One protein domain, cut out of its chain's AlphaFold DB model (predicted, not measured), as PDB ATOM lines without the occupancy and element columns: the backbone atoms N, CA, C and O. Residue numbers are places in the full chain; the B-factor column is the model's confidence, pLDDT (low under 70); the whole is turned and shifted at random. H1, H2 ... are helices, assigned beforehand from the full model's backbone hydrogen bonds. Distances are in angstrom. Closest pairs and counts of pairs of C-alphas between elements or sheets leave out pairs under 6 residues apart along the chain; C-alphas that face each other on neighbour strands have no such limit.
ATOM      1  N   GLU A   2      52.752  21.474  15.139       72.75
ATOM      2  CA  GLU A   2      53.612  22.089  14.106       72.75
ATOM      3  C   GLU A   2      53.073  21.968  12.671       72.75
ATOM      4  O   GLU A   2      53.000  22.955  11.949       72.75
ATOM      5  N   ALA A   3      52.581  20.788  12.283       72.31
ATOM      6  CA  ALA A   3      52.026  20.570  10.944       72.31
ATOM      7  C   ALA A   3      50.780  21.428  10.642       72.31
ATOM      8  O   ALA A   3      50.564  21.816   9.498       72.31
ATOM      9  N   ALA A   4      49.968  21.738  11.659       74.56
ATOM     10  CA  ALA A   4      48.798  22.603  11.508       74.56
ATOM     11  C   ALA A   4      49.216  24.069  11.326       74.56
ATOM     12  O   ALA A   4      48.687  24.758  10.460       74.56
ATOM     13  N   LYS A   5      50.222  24.523  12.089       78.06
ATOM     14  CA  LYS A   5      50.814  25.856  11.915       78.06
ATOM     15  C   LYS A   5      51.422  26.016  10.524       78.06
ATOM     16  O   LYS A   5      51.182  27.033   9.882       78.06
ATOM     17  N   GLN A   6      52.157  25.008  10.053       82.75
ATOM     18  CA  GLN A   6      52.759  25.034   8.722       82.75
ATOM     19  C   GLN A   6      51.702  25.166   7.623       82.75
ATOM     20  O   GLN A   6      51.841  26.026   6.763       82.75
ATOM     21  N   ARG A   7      50.596  24.413   7.696       82.56
ATOM     22  CA  ARG A   7      49.510  24.558   6.713       82.56
ATOM     23  C   ARG A   7      48.836  25.918   6.740       82.56
ATOM     24  O   ARG A   7      48.596  26.483   5.681       82.56
ATOM     25  N   GLY A   8      48.579  26.462   7.927       84.56
ATOM     26  CA  GLY A   8      48.054  27.822   8.046       84.56
ATOM     27  C   GLY A   8      48.954  28.834   7.333       84.56
ATOM     28  O   GLY A   8      48.468  29.689   6.599       84.56
ATOM     29  N   MET A   9      50.276  28.698   7.481       85.38
ATOM     30  CA  MET A   9      51.244  29.526   6.757       85.38
ATOM     31  C   MET A   9      51.208  29.278   5.245       85.38
ATOM     32  O   MET A   9      51.260  30.240   4.483       85.38
ATOM     33  N   ASP A  10      51.057  28.029   4.805       85.88
ATOM     34  CA  ASP A  10      50.958  27.699   3.383       85.88
ATOM     35  C   ASP A  10      49.742  28.373   2.730       85.88
ATOM     36  O   ASP A  10      49.881  28.914   1.639       85.88
ATOM     37  N   TYR A  11      48.578  28.418   3.387       87.88
ATOM     38  CA  TYR A  11      47.411  29.138   2.858       87.88
ATOM     39  C   TYR A  11      47.624  30.647   2.806       87.88
ATOM     40  O   TYR A  11      47.278  31.287   1.814       87.88
ATOM     41  N   ARG A  12      48.254  31.221   3.833       89.00
ATOM     42  CA  ARG A  12      48.597  32.650   3.839       89.00
ATOM     43  C   ARG A  12      49.560  33.007   2.712       89.00
ATOM     44  O   ARG A  12      49.385  34.030   2.060       89.00
ATOM     45  N   ASN A  13      50.525  32.135   2.417       84.19
ATOM     46  CA  ASN A  13      51.438  32.306   1.284       84.19
ATOM     47  C   ASN A  13      50.721  32.245  -0.078       84.19
ATOM     48  O   ASN A  13      51.281  32.692  -1.075       84.19
ATOM     49  N   ARG A  14      49.488  31.725  -0.126       82.31
ATOM     50  CA  ARG A  14      48.611  31.722  -1.311       82.31
ATOM     51  C   ARG A  14      47.663  32.925  -1.363       82.31
ATOM     52  O   ARG A  14      46.807  32.976  -2.238       82.31
ATOM     53  N   GLY A  15      47.807  33.883  -0.446       83.50
ATOM     54  CA  GLY A  15      46.997  35.101  -0.397       83.50
ATOM     55  C   GLY A  15      45.744  35.011   0.473       83.50
ATOM     56  O   GLY A  15      44.979  35.969   0.491       83.50
ATOM     57  N   ALA A  16      45.539  33.911   1.207       87.56
ATOM     58  CA  ALA A  16      44.420  33.796   2.141       87.56
ATOM     59  C   ALA A  16      44.562  34.784   3.313       87.56
ATOM     60  O   ALA A  16      45.669  34.996   3.831       87.56
ATOM     61  N   SER A  17      43.438  35.332   3.783       91.44
ATOM     62  CA  SER A  17      43.383  36.065   5.051       91.44
ATOM     63  C   SER A  17      43.734  35.151   6.235       91.44
ATOM     64  O   SER A  17      43.843  33.929   6.104       91.44
ATOM     65  N   ASN A  18      43.918  35.722   7.429       90.31
ATOM     66  CA  ASN A  18      44.154  34.904   8.623       90.31
ATOM     67  C   ASN A  18      42.948  34.006   8.935       90.31
ATOM     68  O   ASN A  18      43.125  32.844   9.296       90.31
ATOM     69  N   GLU A  19      41.740  34.537   8.766       92.06
ATOM     70  CA  GLU A  19      40.476  33.849   9.005       92.06
ATOM     71  C   GLU A  19      40.259  32.741   7.969       92.06
ATOM     72  O   GLU A  19      39.931  31.613   8.334       92.06
ATOM     73  N   GLU A  20      40.528  33.017   6.688       92.38
ATOM     74  CA  GLU A  20      40.479  32.015   5.619       92.38
ATOM     75  C   GLU A  20      41.528  30.920   5.826       92.38
ATOM     76  O   GLU A  20      41.219  29.738   5.720       92.38
ATOM     77  N   ALA A  21      42.765  31.282   6.175       91.50
ATOM     78  CA  ALA A  21      43.823  30.315   6.442       91.50
ATOM     79  C   ALA A  21      43.505  29.436   7.658       91.50
ATOM     80  O   ALA A  21      43.784  28.233   7.645       91.50
ATOM     81  N   GLN A  22      42.905  30.011   8.705       92.06
ATOM     82  CA  GLN A  22      42.432  29.264   9.866       92.06
ATOM     83  C   GLN A  22      41.293  28.316   9.482       92.06
ATOM     84  O   GLN A  22      41.332  27.143   9.861       92.06
ATOM     85  N   ALA A  23      40.315  28.794   8.708       93.81
ATOM     86  CA  ALA A  23      39.192  27.984   8.262       93.81
ATOM     87  C   ALA A  23      39.647  26.835   7.357       93.81
ATOM     88  O   ALA A  23      39.324  25.679   7.628       93.81
ATOM     89  N   ALA A  24      40.482  27.126   6.357       92.06
ATOM     90  CA  ALA A  24      41.107  26.129   5.493       92.06
ATOM     91  C   ALA A  24      41.824  25.065   6.324       92.06
ATOM     92  O   ALA A  24      41.526  23.884   6.194       92.06
ATOM     93  N   THR A  25      42.685  25.486   7.259       92.56
ATOM     94  CA  THR A  25      43.427  24.572   8.141       92.56
ATOM     95  C   THR A  25      42.498  23.681   8.963       92.56
ATOM     96  O   THR A  25      42.801  22.502   9.143       92.56
ATOM     97  N   TYR A  26      41.379  24.215   9.463       93.81
ATOM     98  CA  TYR A  26      40.401  23.434  10.217       93.81
ATOM     99  C   TYR A  26      39.816  22.298   9.374       93.81
ATOM    100  O   TYR A  26      39.894  21.137   9.781       93.81
ATOM    101  N   TYR A  27      39.268  22.615   8.197       92.50
ATOM    102  CA  TYR A  27      38.607  21.621   7.347       92.50
ATOM    103  C   TYR A  27      39.598  20.588   6.791       92.50
ATOM    104  O   TYR A  27      39.299  19.396   6.767       92.50
ATOM    105  N   ASP A  28      40.825  21.009   6.483       90.31
ATOM    106  CA  ASP A  28      41.921  20.131   6.063       90.31
ATOM    107  C   ASP A  28      42.385  19.149   7.153       90.31
ATOM    108  O   ASP A  28      42.965  18.092   6.870       90.31
ATOM    109  N   ILE A  29      42.236  19.526   8.426       91.38
ATOM    110  CA  ILE A  29      42.497  18.643   9.566       91.38
ATOM    111  C   ILE A  29      41.298  17.726   9.791       91.38
ATOM    112  O   ILE A  29      41.488  16.532  10.023       91.38
ATOM    113  N   GLU A  30      40.082  18.266   9.712       91.94
ATOM    114  CA  GLU A  30      38.843  17.509   9.859       91.94
ATOM    115  C   GLU A  30      38.764  16.354   8.857       91.94
ATOM    116  O   GLU A  30      38.557  15.217   9.276       91.94
ATOM    117  N   GLU A  31      39.015  16.609   7.572       90.00
ATOM    118  CA  GLU A  31      39.019  15.587   6.521       90.00
ATOM    119  C   GLU A  31      40.015  14.456   6.830       90.00
ATOM    120  O   GLU A  31      39.688  13.268   6.773       90.00
ATOM    121  N   ARG A  32      41.235  14.813   7.248       88.50
ATOM    122  CA  ARG A  32      42.275  13.826   7.572       88.50
ATOM    123  C   ARG A  32      41.946  13.003   8.810       88.50
ATOM    124  O   ARG A  32      42.275  11.821   8.864       88.50
ATOM    125  N   ILE A  33      41.320  13.616   9.812       89.31
ATOM    126  CA  ILE A  33      40.893  12.927  11.033       89.31
ATOM    127  C   ILE A  33      39.671  12.045  10.753       89.31
ATOM    128  O   ILE A  33      39.602  10.938  11.295       89.31
ATOM    129  N   ALA A  34      38.762  12.470   9.872       87.50
ATOM    130  CA  ALA A  34      37.614  11.673   9.451       87.50
ATOM    131  C   ALA A  34      38.050  10.334   8.832       87.50
ATOM    132  O   ALA A  34      37.479   9.296   9.162       87.50
ATOM    133  N   GLY A  35      39.145  10.321   8.059       84.25
ATOM    134  CA  GLY A  35      39.763   9.091   7.538       84.25
ATOM    135  C   GLY A  35      40.264   8.105   8.610       84.25
ATOM    136  O   GLY A  35      40.534   6.949   8.302       84.25
ATOM    137  N   THR A  36      40.359   8.531   9.874       88.19
ATOM    138  CA  THR A  36      40.731   7.681  11.023       88.19
ATOM    139  C   THR A  36      39.534   7.251  11.881       88.19
ATOM    140  O   THR A  36      39.723   6.642  12.933       88.19
ATOM    141  N   GLY A  37      38.303   7.586  11.469       85.44
ATOM    142  CA  GLY A  37      37.078   7.308  12.228       85.44
ATOM    143  C   GLY A  37      36.882   8.207  13.455       85.44
ATOM    144  O   GLY A  37      36.090   7.888  14.338       85.44
ATOM    145  N   ARG A  38      37.617   9.321  13.545       87.62
ATOM    146  CA  ARG A  38      37.521  10.297  14.640       87.62
ATOM    147  C   ARG A  38      36.837  11.575  14.159       87.62
ATOM    148  O   ARG A  38      36.779  11.850  12.966       87.62
ATOM    149  N   ASN A  39      36.353  12.381  15.101       88.06
ATOM    150  CA  ASN A  39      35.706  13.659  14.819       88.06
ATOM    151  C   ASN A  39      36.321  14.767  15.687       88.06
ATOM    152  O   ASN A  39      36.380  14.636  16.910       88.06
ATOM    153  N   ILE A  40      36.797  15.845  15.055       89.88
ATOM    154  CA  ILE A  40      37.465  16.953  15.755       89.88
ATOM    155  C   ILE A  40      36.490  18.004  16.303       89.88
ATOM    156  O   ILE A  40      36.877  18.765  17.186       89.88
ATOM    157  N   ARG A  41      35.219  18.016  15.874       90.75
ATOM    158  CA  ARG A  41      34.232  19.040  16.268       90.75
ATOM    159  C   ARG A  41      33.984  19.098  17.775       90.75
ATOM    160  O   ARG A  41      33.637  20.151  18.297       90.75
ATOM    161  N   HIS A  42      34.193  17.986  18.482       85.50
ATOM    162  CA  HIS A  42      34.089  17.926  19.945       85.50
ATOM    163  C   HIS A  42      35.280  18.558  20.680       85.50
ATOM    164  O   HIS A  42      35.173  18.863  21.862       85.50
ATOM    165  N   VAL A  43      36.419  18.718  20.000       88.69
ATOM    166  CA  VAL A  43      37.659  19.277  20.564       88.69
ATOM    167  C   VAL A  43      37.837  20.728  20.134       88.69
ATOM    168  O   VAL A  43      38.249  21.564  20.933       88.69
ATOM    169  N   VAL A  44      37.531  21.024  18.871       90.12
ATOM    170  CA  VAL A  44      37.616  22.365  18.294       90.12
ATOM    171  C   VAL A  44      36.327  22.624  17.513       90.12
ATOM    172  O   VAL A  44      36.044  21.877  16.570       90.12
ATOM    173  N   PRO A  45      35.537  23.651  17.872       92.19
ATOM    174  CA  PRO A  45      34.329  23.982  17.128       92.19
ATOM    175  C   PRO A  45      34.679  24.419  15.698       92.19
ATOM    176  O   PRO A  45      35.771  24.953  15.475       92.19
ATOM    177  N   PRO A  46      33.780  24.192  14.725       92.00
ATOM    178  CA  PRO A  46      34.001  24.653  13.364       92.00
ATOM    179  C   PRO A  46      34.124  26.185  13.316       92.00
ATOM    180  O   PRO A  46      33.471  26.876  14.103       92.00
ATOM    181  N   PRO A  47      34.963  26.716  12.414       93.56
ATOM    182  CA  PRO A  47      35.067  28.149  12.175       93.56
ATOM    183  C   PRO A  47      33.744  28.693  11.618       93.56
ATOM    184  O   PRO A  47      32.975  27.960  10.997       93.56
ATOM    185  N   GLU A  48      33.497  29.992  11.805       93.38
ATOM    186  CA  GLU A  48      32.319  30.664  11.230       93.38
ATOM    187  C   GLU A  48      32.364  30.688   9.701       93.38
ATOM    188  O   GLU A  48      31.333  30.575   9.036       93.38
ATOM    189  N   LEU A  49      33.569  30.811   9.136       92.00
ATOM    190  CA  LEU A  49      33.753  30.766   7.697       92.00
ATOM    191  C   LEU A  49      33.526  29.339   7.168       92.00
ATOM    192  O   LEU A  49      34.032  28.364   7.742       92.00
ATOM    193  N   PRO A  50      32.804  29.195   6.042       89.75
ATOM    194  CA  PRO A  50      32.728  27.922   5.336       89.75
ATOM    195  C   PRO A  50      34.115  27.526   4.797       89.75
ATOM    196  O   PRO A  50      35.034  28.351   4.799       89.75
ATOM    197  N   PRO A  51      34.290  26.281   4.315       87.50
ATOM    198  CA  PRO A  51      35.522  25.879   3.647       87.50
ATOM    199  C   PRO A  51      35.861  26.869   2.524       87.50
ATOM    200  O   PRO A  51      35.060  27.023   1.594       87.50
ATOM    201  N   PRO A  52      36.996  27.584   2.610       83.62
ATOM    202  CA  PRO A  52      37.325  28.596   1.624       83.62
ATOM    203  C   PRO A  52      37.674  27.927   0.296       83.62
ATOM    204  O   PRO A  52      38.402  26.933   0.250       83.62
ATOM    205  N   GLN A  53      37.180  28.498  -0.800       79.56
ATOM    206  CA  GLN A  53      37.586  28.112  -2.149       79.56
ATOM    207  C   GLN A  53      38.901  28.816  -2.473       79.56
ATOM    208  O   GLN A  53      38.929  29.864  -3.111       79.56
ATOM    209  N   LEU A  54      39.996  28.276  -1.948       73.75
ATOM    210  CA  LEU A  54      41.316  28.828  -2.213       73.75
ATOM    211  C   LEU A  54      41.749  28.441  -3.623       73.75
ATOM    212  O   LEU A  54      41.730  27.264  -3.982       73.75
ATOM    213  N   ASN A  55      42.173  29.437  -4.400       69.19
ATOM    214  CA  ASN A  55      42.767  29.192  -5.705       69.19
ATOM    215  C   ASN A  55      43.972  28.259  -5.542       69.19
ATOM    216  O   ASN A  55      44.840  28.476  -4.684       69.19
ATOM    217  N   GLU A  56      44.044  27.225  -6.379       70.12
ATOM    218  CA  GLU A  56      45.294  26.497  -6.529       70.12
ATOM    219  C   GLU A  56      46.372  27.473  -7.003       70.12
ATOM    220  O   GLU A  56      46.117  28.365  -7.817       70.12
TER     221      GLU A  56
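What this domain is: This is residues 2 to 56 of the 124 residues of the protein "ATP-dependent DNA helicase" of Ancylostoma duodenale (UniProt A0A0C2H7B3). One long helix, H2, runs through the middle, with the shorter helix H1 crossing the first half of one side of it slantwise and a long stretch without named elements, residues 35 to 56, folding back past its other side. The chain turns from H1 into H2 through a tight link, and after H2 it loops round and returns toward the end of H2 where that helix began. The printed part has 55 residues with two named helices, in the order H1, H2, and no named strand; its class is all helix, and 29 of the 55 residues are in the helices. It is compact, with a radius of gyration of the C-alphas of 11.1 A, and rounded, spanning 32 by 22 by 19 A.

How they stand to each other: H2, residues 18 to 34, touches H1, residues 2 to 13, with 13 pairs of C-alphas within 8 A. Their closest C-alphas are those of Gly 8 and Ala 21, 5.2 A apart. The two helices run opposite ways at a steep tilt of 46 degrees, and their centres are 10.1 A apart. In H1 every O i to N i+4 pair is within hydrogen-bond range, and in H2 12 of 13 are.

Where its parts are: H2 has 17 residues and measures 24.1 A from C-alpha 18 at (44.154, 34.904, 8.623) to C-alpha 34 at (37.614, 11.673, 9.451). H1 has 12 residues and measures 16.5 A, beginning at C-alpha 2, (53.612, 22.089, 14.106). The last printed C-alpha, that of Glu 56, is at (45.294, 26.497, -6.529).

The domain as a whole: The two C-alphas farthest apart are those of Gly 15 and Gly 37, at 32.1 A. The printed part has no cut, and the link from H1 to H2 is tight, with 4 residues. The C-alphas of residues 35 to 56 lie 8 to 18 A from the mean of all C-alphas. The mean pLDDT of the printed part is 86.8, and residue 55 is under 70.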